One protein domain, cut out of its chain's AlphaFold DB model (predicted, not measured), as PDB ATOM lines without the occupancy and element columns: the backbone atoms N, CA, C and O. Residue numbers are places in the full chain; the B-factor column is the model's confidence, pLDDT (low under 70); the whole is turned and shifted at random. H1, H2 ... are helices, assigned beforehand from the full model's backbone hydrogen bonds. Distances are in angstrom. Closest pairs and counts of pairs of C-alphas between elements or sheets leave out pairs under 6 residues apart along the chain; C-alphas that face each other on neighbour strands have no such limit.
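What this domain is: This is residues 18 to 111 of the 112 residues of an uncharacterized protein of Diploscapter pachys (UniProt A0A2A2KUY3). Helix H3 runs through the middle, with H4 side by side with it and H1 set off from both; the long link of residues 47 to 63 leads from H2 to H3 away from the middle, its C-alphas 10 to 16 A from the mean of all C-alphas. The link of residues 82 to 95 folds back along H3. The 94 printed residues hold four named helices, H1 to H4, and no named strand: all helix, compact, radius of gyration of the C-alphas 13.5 A, spans 39 by 31 by 28 A.

How they stand to each other: H1, residues 18 to 36, is apart from the other helices. H2, residues 43 to 46, is close but not clearly touching H3, residues 64 to 81: the closest C-alphas, of Phe 43 and Trp 77, are 6.9 A apart. H3, with residues 72 to 79 alone, touches H4, residues 96 to 110, at a shallow tilt of 24 degrees, the same way; the closest C-alphas, of Ala 76 and Ile 103, are 6.8 A apart. Every O i to N i+4 pair is within hydrogen-bond range in H3 and H4, 13 of 15 in H1; H2 is too short for one.

Where its parts are: H1 begins at C-alpha 18 (-92.965, -44.228, 68.641) and is 27.2 A long, H2 5.4 A, H3 25.3 A and H4 21.9 A, ending at C-alpha 110 (-65.938, -23.233, 74.063).

The domain as a whole: The C-alphas farthest apart, of Gly 18 and Lys 86, are 41.0 A apart. The printed part has no cut; links H2 to H3 and H3 to H4 are long. Residue 111 alone has pLDDT under 70.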
ATOM      1  N   GLY A  18     -94.299 -43.993  68.088       70.88
ATOM      2  CA  GLY A  18     -92.965 -44.228  68.641       70.88
ATOM      3  C   GLY A  18     -92.027 -43.018  68.548       70.88
ATOM      4  O   GLY A  18     -91.311 -42.748  69.509       70.88
ATOM      5  N   LYS A  19     -92.072 -42.236  67.458       70.44
ATOM      6  CA  LYS A  19     -91.266 -41.006  67.335       70.44
ATOM      7  C   LYS A  19     -91.744 -39.917  68.289       70.44
ATOM      8  O   LYS A  19     -90.933 -39.239  68.911       70.44
ATOM      9  N   SER A  20     -93.056 -39.795  68.493       71.94
ATOM     10  CA  SER A  20     -93.609 -38.860  69.481       71.94
ATOM     11  C   SER A  20     -93.179 -39.206  70.913       71.94
ATOM     12  O   SER A  20     -93.023 -38.305  71.736       71.94
ATOM     13  N   TYR A  21     -92.958 -40.493  71.216       82.69
ATOM     14  CA  TYR A  21     -92.488 -40.948  72.528       82.69
ATOM     15  C   TYR A  21     -91.017 -40.591  72.800       82.69
ATOM     16  O   TYR A  21     -90.649 -40.348  73.948       82.69
ATOM     17  N   GLU A  22     -90.189 -40.470  71.760       87.38
ATOM     18  CA  GLU A  22     -88.765 -40.140  71.884       87.38
ATOM     19  C   GLU A  22     -88.533 -38.823  72.646       87.38
ATOM     20  O   GLU A  22     -87.634 -38.727  73.483       87.38
ATOM     21  N   PHE A  23     -89.384 -37.816  72.426       87.31
ATOM     22  CA  PHE A  23     -89.313 -36.539  73.145       87.31
ATOM     23  C   PHE A  23     -89.568 -36.694  74.650       87.31
ATOM     24  O   PHE A  23     -88.930 -36.013  75.456       87.31
ATOM     25  N   PHE A  24     -90.457 -37.609  75.045       89.25
ATOM     26  CA  PHE A  24     -90.719 -37.910  76.453       89.25
ATOM     27  C   PHE A  24     -89.505 -38.562  77.110       89.25
ATOM     28  O   PHE A  24     -89.084 -38.105  78.173       89.25
ATOM     29  N   THR A  25     -88.892 -39.548  76.451       90.44
ATOM     30  CA  THR A  25     -87.666 -40.193  76.941       90.44
ATOM     31  C   THR A  25     -86.515 -39.194  77.056       90.44
ATOM     32  O   THR A  25     -85.888 -39.100  78.110       90.44
ATOM     33  N   LYS A  26     -86.288 -38.361  76.029       91.12
ATOM     34  CA  LYS A  26     -85.254 -37.311  76.057       91.12
ATOM     35  C   LYS A  26     -85.449 -36.338  77.218       91.12
ATOM     36  O   LYS A  26     -84.481 -35.968  77.882       91.12
ATOM     37  N   ASN A  27     -86.687 -35.924  77.486       90.50
ATOM     38  CA  ASN A  27     -86.963 -34.998  78.578       90.50
ATOM     39  C   ASN A  27     -86.834 -35.651  79.966       90.50
ATOM     40  O   ASN A  27     -86.385 -34.999  80.910       90.50
ATOM     41  N   GLU A  28     -87.192 -36.930  80.102       92.25
ATOM     42  CA  GLU A  28     -86.933 -37.706  81.320       92.25
ATOM     43  C   GLU A  28     -85.425 -37.807  81.605       92.25
ATOM     44  O   GLU A  28     -84.990 -37.515  82.724       92.25
ATOM     45  N   GLU A  29     -84.614 -38.126  80.593       93.62
ATOM     46  CA  GLU A  29     -83.154 -38.159  80.716       93.62
ATOM     47  C   GLU A  29     -82.556 -36.790  81.056       93.62
ATOM     48  O   GLU A  29     -81.662 -36.697  81.903       93.62
ATOM     49  N   LEU A  30     -83.043 -35.719  80.418       93.06
ATOM     50  CA  LEU A  30     -82.630 -34.347  80.715       93.06
ATOM     51  C   LEU A  30     -82.859 -34.030  82.196       93.06
ATOM     52  O   LEU A  30     -81.937 -33.590  82.885       93.06
ATOM     53  N   LEU A  31     -84.063 -34.297  82.710       93.06
ATOM     54  CA  LEU A  31     -84.393 -34.028  84.106       93.06
ATOM     55  C   LEU A  31     -83.553 -34.878  85.070       93.06
ATOM     56  O   LEU A  31     -83.117 -34.375  86.107       93.06
ATOM     57  N   ALA A  32     -83.285 -36.141  84.731       93.75
ATOM     58  CA  ALA A  32     -82.407 -37.002  85.520       93.75
ATOM     59  C   ALA A  32     -80.975 -36.440  85.603       93.75
ATOM     60  O   ALA A  32     -80.407 -36.356  86.696       93.75
ATOM     61  N   LYS A  33     -80.415 -35.976  84.478       95.00
ATOM     62  CA  LYS A  33     -79.088 -35.335  84.426       95.00
ATOM     63  C   LYS A  33     -79.053 -34.037  85.236       95.00
ATOM     64  O   LYS A  33     -78.112 -33.817  85.994       95.00
ATOM     65  N   LEU A  34     -80.097 -33.212  85.154       94.19
ATOM     66  CA  LEU A  34     -80.210 -31.991  85.960       94.19
ATOM     67  C   LEU A  34     -80.241 -32.300  87.464       94.19
ATOM     68  O   LEU A  34     -79.530 -31.663  88.243       94.19
ATOM     69  N   LYS A  35     -81.008 -33.310  87.889       93.75
ATOM     70  CA  LYS A  35     -81.029 -33.755  89.292       93.75
ATOM     71  C   LYS A  35     -79.662 -34.236  89.769       93.75
ATOM     72  O   LYS A  35     -79.251 -33.860  90.864       93.75
ATOM     73  N   LEU A  36     -78.939 -34.996  88.943       94.94
ATOM     74  CA  LEU A  36     -77.572 -35.430  89.250       94.94
ATOM     75  C   LEU A  36     -76.619 -34.236  89.413       94.94
ATOM     76  O   LEU A  36     -75.778 -34.230  90.306       94.94
ATOM     77  N   LEU A  37     -76.807 -33.191  88.604       94.00
ATOM     78  CA  LEU A  37     -76.094 -31.920  88.722       94.00
ATOM     79  C   LEU A  37     -76.598 -31.038  89.877       94.00
ATOM     80  O   LEU A  37     -76.153 -29.903  89.997       94.00
ATOM     81  N   GLY A  38     -77.515 -31.494  90.729       93.00
ATOM     82  CA  GLY A  38     -77.961 -30.730  91.894       93.00
ATOM     83  C   GLY A  38     -78.837 -29.516  91.568       93.00
ATOM     84  O   GLY A  38     -78.879 -28.576  92.365       93.00
ATOM     85  N   TYR A  39     -79.564 -29.526  90.441       93.19
ATOM     86  CA  TYR A  39     -80.412 -28.395  90.027       93.19
ATOM     87  C   TYR A  39     -81.404 -27.949  91.125       93.19
ATOM     88  O   TYR A  39     -81.627 -26.757  91.315       93.19
ATOM     89  N   GLU A  40     -81.946 -28.879  91.919       91.06
ATOM     90  CA  GLU A  40     -82.905 -28.553  92.986       91.06
ATOM     91  C   GLU A  40     -82.273 -27.737  94.123       91.06
ATOM     92  O   GLU A  40     -82.928 -26.910  94.757       91.06
ATOM     93  N   LYS A  41     -80.985 -27.967  94.399       91.56
ATOM     94  CA  LYS A  41     -80.267 -27.312  95.499       91.56
ATOM     95  C   LYS A  41     -79.612 -26.009  95.068       91.56
ATOM     96  O   LYS A  41     -79.476 -25.122  95.906       91.56
ATOM     97  N   GLU A  42     -79.194 -25.929  93.811       92.44
ATOM     98  CA  GLU A  42     -78.438 -24.803  93.273       92.44
ATOM     99  C   GLU A  42     -79.328 -23.911  92.412       92.44
ATOM    100  O   GLU A  42     -79.610 -22.784  92.805       92.44
ATOM    101  N   PHE A  43     -79.832 -24.425  91.286       93.12
ATOM    102  CA  PHE A  43     -80.599 -23.639  90.319       93.12
ATOM    103  C   PHE A  43     -81.886 -23.066  90.917       93.12
ATOM    104  O   PHE A  43     -82.088 -21.856  90.873       93.12
ATOM    105  N   LEU A  44     -82.726 -23.895  91.547       92.44
ATOM    106  CA  LEU A  44     -84.015 -23.439  92.094       92.44
ATOM    107  C   LEU A  44     -83.881 -22.388  93.207       92.44
ATOM    108  O   LEU A  44     -84.841 -21.686  93.510       92.44
ATOM    109  N   LYS A  45     -82.702 -22.263  93.827       91.25
ATOM    110  CA  LYS A  45     -82.446 -21.251  94.859       91.25
ATOM    111  C   LYS A  45     -81.979 -19.912  94.294       91.25
ATOM    112  O   LYS A  45     -81.981 -18.933  95.035       91.25
ATOM    113  N   LEU A  46     -81.591 -19.854  93.018       88.69
ATOM    114  CA  LEU A  46     -81.105 -18.625  92.385       88.69
ATOM    115  C   LEU A  46     -82.219 -17.599  92.173       88.69
ATOM    116  O   LEU A  46     -81.973 -16.402  92.281       88.69
ATOM    117  N   ASN A  47     -83.438 -18.053  91.877       86.31
ATOM    118  CA  ASN A  47     -84.578 -17.175  91.651       86.31
ATOM    119  C   ASN A  47     -85.878 -17.864  92.079       86.31
ATOM    120  O   ASN A  47     -86.116 -19.022  91.746       86.31
ATOM    121  N   LYS A  48     -86.751 -17.128  92.776       83.69
ATOM    122  CA  LYS A  48     -88.069 -17.610  93.217       83.69
ATOM    123  C   LYS A  48     -89.009 -17.939  92.054       83.69
ATOM    124  O   LYS A  48     -89.929 -18.731  92.240       83.69
ATOM    125  N   SER A  49     -88.792 -17.342  90.882       84.12
ATOM    126  CA  SER A  49     -89.563 -17.641  89.672       84.12
ATOM    127  C   SER A  49     -89.222 -19.011  89.077       84.12
ATOM    128  O   SER A  49     -90.013 -19.545  88.303       84.12
ATOM    129  N   TYR A  50     -88.087 -19.621  89.443       88.69
ATOM    130  CA  TYR A  50     -87.724 -20.951  88.960       88.69
ATOM    131  C   TYR A  50     -88.536 -22.027  89.674       88.69
ATOM    132  O   TYR A  50     -88.500 -22.173  90.897       88.69
ATOM    133  N   ARG A  51     -89.285 -22.803  88.888       86.88
ATOM    134  CA  ARG A  51     -90.181 -23.844  89.394       86.88
ATOM    135  C   ARG A  51     -89.612 -25.236  89.181       86.88
ATOM    136  O   ARG A  51     -88.760 -25.477  88.326       86.88
ATOM    137  N   HIS A  52     -90.122 -26.176  89.972       87.06
ATOM    138  CA  HIS A  52     -89.828 -27.585  89.762       87.06
ATOM    139  C   HIS A  52     -90.369 -28.028  88.400       87.06
ATOM    140  O   HIS A  52     -91.545 -27.825  88.100       87.06
ATOM    141  N   MET A  53     -89.512 -28.642  87.585       88.44
ATOM    142  CA  MET A  53     -89.893 -29.114  86.260       88.44
ATOM    143  C   MET A  53     -90.414 -30.539  86.363       88.44
ATOM    144  O   MET A  53     -89.711 -31.447  86.806       88.44
ATOM    145  N   HIS A  54     -91.657 -30.746  85.935       87.62
ATOM    146  CA  HIS A  54     -92.184 -32.092  85.759       87.62
ATOM    147  C   HIS A  54     -91.471 -32.794  84.594       87.62
ATOM    148  O   HIS A  54     -91.012 -32.166  83.642       87.62
ATOM    149  N   LYS A  55     -91.445 -34.126  84.606       85.00
ATOM    150  CA  LYS A  55     -90.769 -34.946  83.590       85.00
ATOM    151  C   LYS A  55     -91.302 -34.831  82.158       85.00
ATOM    152  O   LYS A  55     -90.704 -35.386  81.249       85.00
ATOM    153  N   HIS A  56     -92.395 -34.107  81.941       87.38
ATOM    154  CA  HIS A  56     -92.936 -33.802  80.609       87.38
ATOM    155  C   HIS A  56     -93.004 -32.288  80.346       87.38
ATOM    156  O   HIS A  56     -93.686 -31.865  79.416       87.38
ATOM    157  N   TYR A  57     -92.359 -31.474  81.190       89.00
ATOM    158  CA  TYR A  57     -92.540 -30.023  81.211       89.00
ATOM    159  C   TYR A  57     -92.144 -29.356  79.892       89.00
ATOM    160  O   TYR A  57     -92.879 -28.492  79.448       89.00
ATOM    161  N   PHE A  58     -91.067 -29.785  79.228       88.56
ATOM    162  CA  PHE A  58     -90.690 -29.236  77.916       88.56
ATOM    163  C   PHE A  58     -91.339 -29.953  76.724       88.56
ATOM    164  O   PHE A  58     -91.219 -29.490  75.598       88.56
ATOM    165  N   VAL A  59     -92.026 -31.077  76.954       88.44
ATOM    166  CA  VAL A  59     -92.633 -31.881  75.877       88.44
ATOM    167  C   VAL A  59     -94.054 -31.423  75.582       88.44
ATOM    168  O   VAL A  59     -94.490 -31.405  74.437       88.44
ATOM    169  N   ARG A  60     -94.805 -31.055  76.622       86.56
ATOM    170  CA  ARG A  60     -96.158 -30.519  76.468       86.56
ATOM    171  C   ARG A  60     -96.099 -29.009  76.522       86.56
ATOM    172  O   ARG A  60     -95.790 -28.466  77.575       86.56
ATOM    173  N   GLN A  61     -96.446 -28.339  75.432       84.19
ATOM    174  CA  GLN A  61     -96.554 -26.884  75.420       84.19
ATOM    175  C   GLN A  61     -97.764 -26.447  76.258       84.19
ATOM    176  O   GLN A  61     -98.902 -26.515  75.801       84.19
ATOM    177  N   THR A  62     -97.530 -26.040  77.507       85.69
ATOM    178  CA  THR A  62     -98.575 -25.486  78.385       85.69
ATOM    179  C   THR A  62     -98.514 -23.969  78.401       85.69
ATOM    180  O   THR A  62     -99.538 -23.304  78.301       85.69
ATOM    181  N   ASN A  63     -97.301 -23.425  78.505       89.31
ATOM    182  CA  ASN A  63     -97.022 -21.999  78.461       89.31
ATOM    183  C   ASN A  63     -95.659 -21.799  77.800       89.31
ATOM    184  O   ASN A  63     -94.626 -21.937  78.451       89.31
ATOM    185  N   ALA A  64     -95.663 -21.490  76.503       89.25
ATOM    186  CA  ALA A  64     -94.434 -21.383  75.727       89.25
ATOM    187  C   ALA A  64     -93.484 -20.296  76.249       89.25
ATOM    188  O   ALA A  64     -92.278 -20.507  76.216       89.25
ATOM    189  N   GLY A  65     -94.006 -19.174  76.757       90.75
ATOM    190  CA  GLY A  65     -93.174 -18.093  77.293       90.75
ATOM    191  C   GLY A  65     -92.421 -18.526  78.550       90.75
ATOM    192  O   GLY A  65     -91.198 -18.435  78.610       90.75
ATOM    193  N   GLU A  66     -93.141 -19.090  79.520       91.06
ATOM    194  CA  GLU A  66     -92.545 -19.604  80.761       91.06
ATOM    195  C   GLU A  66     -91.580 -20.767  80.489       91.06
ATOM    196  O   GLU A  66     -90.482 -20.812  81.041       91.06
ATOM    197  N   GLN A  67     -91.962 -21.692  79.604       92.56
ATOM    198  CA  GLN A  67     -91.122 -22.826  79.219       92.56
ATOM    199  C   GLN A  67     -89.846 -22.369  78.516       92.56
ATOM    200  O   GLN A  67     -88.774 -22.900  78.801       92.56
ATOM    201  N   PHE A  68     -89.943 -21.371  77.639       92.75
ATOM    202  CA  PHE A  68     -88.785 -20.772  76.993       92.75
ATOM    203  C   PHE A  68     -87.860 -20.110  78.016       92.75
ATOM    204  O   PHE A  68     -86.672 -20.428  78.049       92.75
ATOM    205  N   PHE A  69     -88.401 -19.260  78.889       93.25
ATOM    206  CA  PHE A  69     -87.633 -18.604  79.948       93.25
ATOM    207  C   PHE A  69     -86.917 -19.615  80.850       93.25
ATOM    208  O   PHE A  69     -85.728 -19.481  81.136       93.25
ATOM    209  N   LEU A  70     -87.616 -20.668  81.281       93.50
ATOM    210  CA  LEU A  70     -87.016 -21.675  82.146       93.50
ATOM    211  C   LEU A  70     -85.930 -22.473  81.414       93.50
ATOM    212  O   LEU A  70     -84.897 -22.780  82.006       93.50
ATOM    213  N   LEU A  71     -86.126 -22.773  80.125       93.81
ATOM    214  CA  LEU A  71     -85.128 -23.450  79.298       93.81
ATOM    215  C   LEU A  71     -83.855 -22.609  79.152       93.81
ATOM    216  O   LEU A  71     -82.754 -23.119  79.377       93.81
ATOM    217  N   THR A  72     -83.986 -21.327  78.802       95.25
ATOM    218  CA  THR A  72     -82.832 -20.432  78.639       95.25
ATOM    219  C   THR A  72     -82.128 -20.183  79.970       95.25
ATOM    220  O   THR A  72     -80.896 -20.191  80.015       95.25
ATOM    221  N   ALA A  73     -82.869 -20.071  81.075       95.06
ATOM    222  CA  ALA A  73     -82.300 -19.979  82.416       95.06
ATOM    223  C   ALA A  73     -81.510 -21.242  82.801       95.06
ATOM    224  O   ALA A  73     -80.402 -21.137  83.330       95.06
ATOM    225  N   VAL A  74     -82.031 -22.440  82.514       94.81
ATOM    226  CA  VAL A  74     -81.303 -23.697  82.759       94.81
ATOM    227  C   VAL A  74     -80.033 -23.759  81.912       94.81
ATOM    228  O   VAL A  74     -78.975 -24.103  82.437       94.81
ATOM    229  N   ALA A  75     -80.096 -23.381  80.633       95.31
ATOM    230  CA  ALA A  75     -78.922 -23.342  79.762       95.31
ATOM    231  C   ALA A  75     -77.844 -22.378  80.292       95.31
ATOM    232  O   ALA A  75     -76.677 -22.755  80.398       95.31
ATOM    233  N   ALA A  76     -78.239 -21.173  80.706       95.19
ATOM    234  CA  ALA A  76     -77.347 -20.187  81.311       95.19
ATOM    235  C   ALA A  76     -76.700 -20.700  82.609       95.19
ATOM    236  O   ALA A  76     -75.495 -20.549  82.822       95.19
ATOM    237  N   TRP A  77     -77.477 -21.373  83.461       95.62
ATOM    238  CA  TRP A  77     -76.958 -21.991  84.679       95.62
ATOM    239  C   TRP A  77     -75.949 -23.107  84.385       95.62
ATOM    240  O   TRP A  77     -74.912 -23.181  85.043       95.62
ATOM    241  N   LEU A  78     -76.208 -23.942  83.374       94.62
ATOM    242  CA  LEU A  78     -75.272 -24.982  82.947       94.62
ATOM    243  C   LEU A  78     -73.969 -24.390  82.396       94.62
ATOM    244  O   LEU A  78     -72.897 -24.909  82.699       94.62
ATOM    245  N   ILE A  79     -74.038 -23.285  81.648       94.25
ATOM    246  CA  ILE A  79     -72.856 -22.551  81.170       94.25
ATOM    247  C   ILE A  79     -72.012 -22.047  82.346       94.25
ATOM    248  O   ILE A  79     -70.791 -22.244  82.351       94.25
ATOM    249  N   ARG A  80     -72.660 -21.443  83.353       94.19
ATOM    250  CA  ARG A  80     -71.992 -21.006  84.589       94.19
ATOM    251  C   ARG A  80     -71.318 -22.174  85.286       94.19
ATOM    252  O   ARG A  80     -70.113 -22.147  85.504       94.19
ATOM    253  N   LYS A  81     -72.069 -23.252  85.511       91.69
ATOM    254  CA  LYS A  81     -71.565 -24.480  86.135       91.69
ATOM    255  C   LYS A  81     -70.420 -25.131  85.348       91.69
ATOM    256  O   LYS A  81     -69.547 -25.752  85.946       91.69
ATOM    257  N   GLY A  82     -70.385 -24.947  84.029       89.94
ATOM    258  CA  GLY A  82     -69.291 -25.338  83.135       89.94
ATOM    259  C   GLY A  82     -68.085 -24.386  83.134       89.94
ATOM    260  O   GLY A  82     -67.293 -24.414  82.188       89.94
ATOM    261  N   GLY A  83     -67.953 -23.506  84.130       87.56
ATOM    262  CA  GLY A  83     -66.770 -22.672  84.361       87.56
ATOM    263  C   GLY A  83     -66.825 -21.258  83.780       87.56
ATOM    264  O   GLY A  83     -65.784 -20.614  83.697       87.56
ATOM    265  N   ASN A  84     -67.991 -20.762  83.347       89.56
ATOM    266  CA  ASN A  84     -68.162 -19.335  83.026       89.56
ATOM    267  C   ASN A  84     -69.147 -18.663  83.990       89.56
ATOM    268  O   ASN A  84     -70.272 -18.321  83.624       89.56
ATOM    269  N   ASP A  85     -68.704 -18.439  85.225       87.62
ATOM    270  CA  ASP A  85     -69.521 -17.846  86.295       87.62
ATOM    271  C   ASP A  85     -70.049 -16.438  85.970       87.62
ATOM    272  O   ASP A  85     -71.007 -15.975  86.590       87.62
ATOM    273  N   LYS A  86     -69.441 -15.749  84.992       89.00
ATOM    274  CA  LYS A  86     -69.812 -14.389  84.578       89.00
ATOM    275  C   LYS A  86     -70.909 -14.343  83.519       89.00
ATOM    276  O   LYS A  86     -71.386 -13.252  83.225       89.00
ATOM    277  N   PHE A  87     -71.303 -15.482  82.944       93.25
ATOM    278  CA  PHE A  87     -72.378 -15.525  81.952       93.25
ATOM    279  C   PHE A  87     -73.664 -14.937  82.540       93.25
ATOM    280  O   PHE A  87     -73.994 -15.232  83.682       93.25
ATOM    281  N   GLU A  88     -74.398 -14.093  81.824       92.69
ATOM    282  CA  GLU A  88     -75.589 -13.430  82.367       92.69
ATOM    283  C   GLU A  88     -76.792 -14.391  82.437       92.69
ATOM    284  O   GLU A  88     -76.984 -15.219  81.551       92.69
ATOM    285  N   MET A  89     -77.593 -14.326  83.512       93.69
ATOM    286  CA  MET A  89     -78.829 -15.121  83.579       93.69
ATOM    287  C   MET A  89     -79.941 -14.381  82.834       93.69
ATOM    288  O   MET A  89     -80.198 -13.228  83.191       93.69
ATOM    289  N   PRO A  90     -80.646 -15.048  81.904       93.69
ATOM    290  CA  PRO A  90     -81.805 -14.479  81.234       93.69
ATOM    291  C   PRO A  90     -82.876 -14.023  82.224       93.69
ATOM    292  O   PRO A  90     -83.079 -14.648  83.274       93.69
ATOM    293  N   GLN A  91     -83.585 -12.963  81.857       90.75
ATOM    294  CA  GLN A  91     -84.784 -12.460  82.516       90.75
ATOM    295  C   GLN A  91     -86.040 -12.836  81.723       90.75
ATOM    296  O   GLN A  91     -85.992 -13.146  80.536       90.75
ATOM    297  N   GLU A  92     -87.193 -12.808  82.392       85.62
ATOM    298  CA  GLU A  92     -88.478 -13.232  81.810       85.62
ATOM    299  C   GLU A  92     -88.935 -12.342  80.643       85.62
ATOM    300  O   GLU A  92     -89.633 -12.805  79.745       85.62
ATOM    301  N   PHE A  93     -88.509 -11.077  80.641       88.12
ATOM    302  CA  PHE A  93     -88.865 -10.082  79.628       88.12
ATOM    303  C   PHE A  93     -87.733  -9.795  78.637       88.12
ATOM    304  O   PHE A  93     -87.850  -8.857  77.846       88.12
ATOM    305  N   ASP A  94     -86.640 -10.564  78.687       92.56
ATOM    306  CA  ASP A  94     -85.565 -10.422  77.709       92.56
ATOM    307  C   ASP A  94     -86.045 -10.842  76.317       92.56
ATOM    308  O   ASP A  94     -86.877 -11.740  76.156       92.56
ATOM    309  N   ASP A  95     -85.484 -10.206  75.289       94.81
ATOM    310  CA  ASP A  95     -85.772 -10.573  73.907       94.81
ATOM    311  C   ASP A  95     -85.344 -12.036  73.640       94.81
ATOM    312  O   ASP A  95     -84.176 -12.396  73.873       94.81
ATOM    313  N   PRO A  96     -86.246 -12.900  73.129       93.69
ATOM    314  CA  PRO A  96     -85.950 -14.313  72.921       93.69
ATOM    315  C   PRO A  96     -84.770 -14.558  71.979       93.69
ATOM    316  O   PRO A  96     -83.917 -15.405  72.253       93.69
ATOM    317  N   ASN A  97     -84.693 -13.798  70.885       94.62
ATOM    318  CA  ASN A  97     -83.662 -13.990  69.867       94.62
ATOM    319  C   ASN A  97     -82.284 -13.594  70.398       94.62
ATOM    320  O   ASN A  97     -81.311 -14.326  70.215       94.62
ATOM    321  N   SER A  98     -82.215 -12.472  71.112       95.56
ATOM    322  CA  SER A  98     -81.000 -11.981  71.760       95.56
ATOM    323  C   SER A  98     -80.505 -12.954  72.830       95.56
ATOM    324  O   SER A  98     -79.314 -13.269  72.882       95.56
ATOM    325  N   THR A  99     -81.424 -13.512  73.622       95.62
ATOM    326  CA  THR A  99     -81.112 -14.523  74.642       95.62
ATOM    327  C   THR A  99     -80.495 -15.776  74.017       95.62
ATOM    328  O   THR A  99     -79.437 -16.238  74.452       95.62
ATOM    329  N   ILE A 100     -81.113 -16.308  72.956       95.25
ATOM    330  CA  ILE A 100     -80.594 -17.477  72.229       95.25
ATOM    331  C   ILE A 100     -79.222 -17.169  71.626       95.25
ATOM    332  O   ILE A 100     -78.304 -17.980  71.743       95.25
ATOM    333  N   ALA A 101     -79.067 -16.003  70.995       95.19
ATOM    334  CA  ALA A 101     -77.816 -15.603  70.363       95.19
ATOM    335  C   ALA A 101     -76.659 -15.552  71.372       95.19
ATOM    336  O   ALA A 101     -75.582 -16.071  71.079       95.19
ATOM    337  N   SER A 102     -76.898 -15.005  72.568       94.75
ATOM    338  CA  SER A 102     -75.916 -14.960  73.657       94.75
ATOM    339  C   SER A 102     -75.488 -16.363  74.108       94.75
ATOM    340  O   SER A 102     -74.296 -16.674  74.147       94.75
ATOM    341  N   ILE A 103     -76.457 -17.255  74.352       95.25
ATOM    342  CA  ILE A 103     -76.195 -18.652  74.736       95.25
ATOM    343  C   ILE A 103     -75.382 -19.372  73.650       95.25
ATOM    344  O   ILE A 103     -74.374 -20.015  73.944       95.25
ATOM    345  N   LEU A 104     -75.786 -19.258  72.383       94.62
ATOM    346  CA  LEU A 104     -75.096 -19.912  71.268       94.62
ATOM    347  C   LEU A 104     -73.686 -19.358  71.041       94.62
ATOM    348  O   LEU A 104     -72.790 -20.128  70.690       94.62
ATOM    349  N   ALA A 105     -73.481 -18.052  71.220       93.69
ATOM    350  CA  ALA A 105     -72.168 -17.429  71.094       93.69
ATOM    351  C   ALA A 105     -71.180 -18.011  72.114       93.69
ATOM    352  O   ALA A 105     -70.075 -18.409  71.741       93.69
ATOM    353  N   GLU A 106     -71.608 -18.146  73.370       92.94
ATOM    354  CA  GLU A 106     -70.792 -18.722  74.437       92.94
ATOM    355  C   GLU A 106     -70.471 -20.202  74.193       92.94
ATOM    356  O   GLU A 106     -69.321 -20.630  74.319       92.94
ATOM    357  N   LEU A 107     -71.466 -20.993  73.780       90.31
ATOM    358  CA  LEU A 107     -71.253 -22.410  73.476       90.31
ATOM    359  C   LEU A 107     -70.268 -22.600  72.317       90.31
ATOM    360  O   LEU A 107     -69.399 -23.463  72.388       90.31
ATOM    361  N   ARG A 108     -70.352 -21.772  71.270       90.81
ATOM    362  CA  ARG A 108     -69.420 -21.829  70.131       90.81
ATOM    363  C   ARG A 108     -67.998 -21.437  70.517       90.81
ATOM    364  O   ARG A 108     -67.059 -22.031  69.999       90.81
ATOM    365  N   ALA A 109     -67.831 -20.478  71.428       86.75
ATOM    366  CA  ALA A 109     -66.511 -20.066  71.901       86.75
ATOM    367  C   ALA A 109     -65.766 -21.194  72.639       86.75
ATOM    368  O   ALA A 109     -64.540 -21.252  72.579       86.75
ATOM    369  N   LYS A 110     -66.497 -22.109  73.294       74.00
ATOM    370  CA  LYS A 110     -65.938 -23.233  74.063       74.00
ATOM    371  C   LYS A 110     -65.728 -24.534  73.274       74.00
ATOM    372  O   LYS A 110     -65.135 -25.459  73.813       74.00
ATOM    373  N   VAL A 111     -66.193 -24.629  72.026       62.91
ATOM    374  CA  VAL A 111     -66.075 -25.844  71.181       62.91
ATOM    375  C   VAL A 111     -64.756 -25.874  70.377       62.91
ATOM    376  O   VAL A 111     -64.609 -26.662  69.446       62.91
TER     377      VAL A 111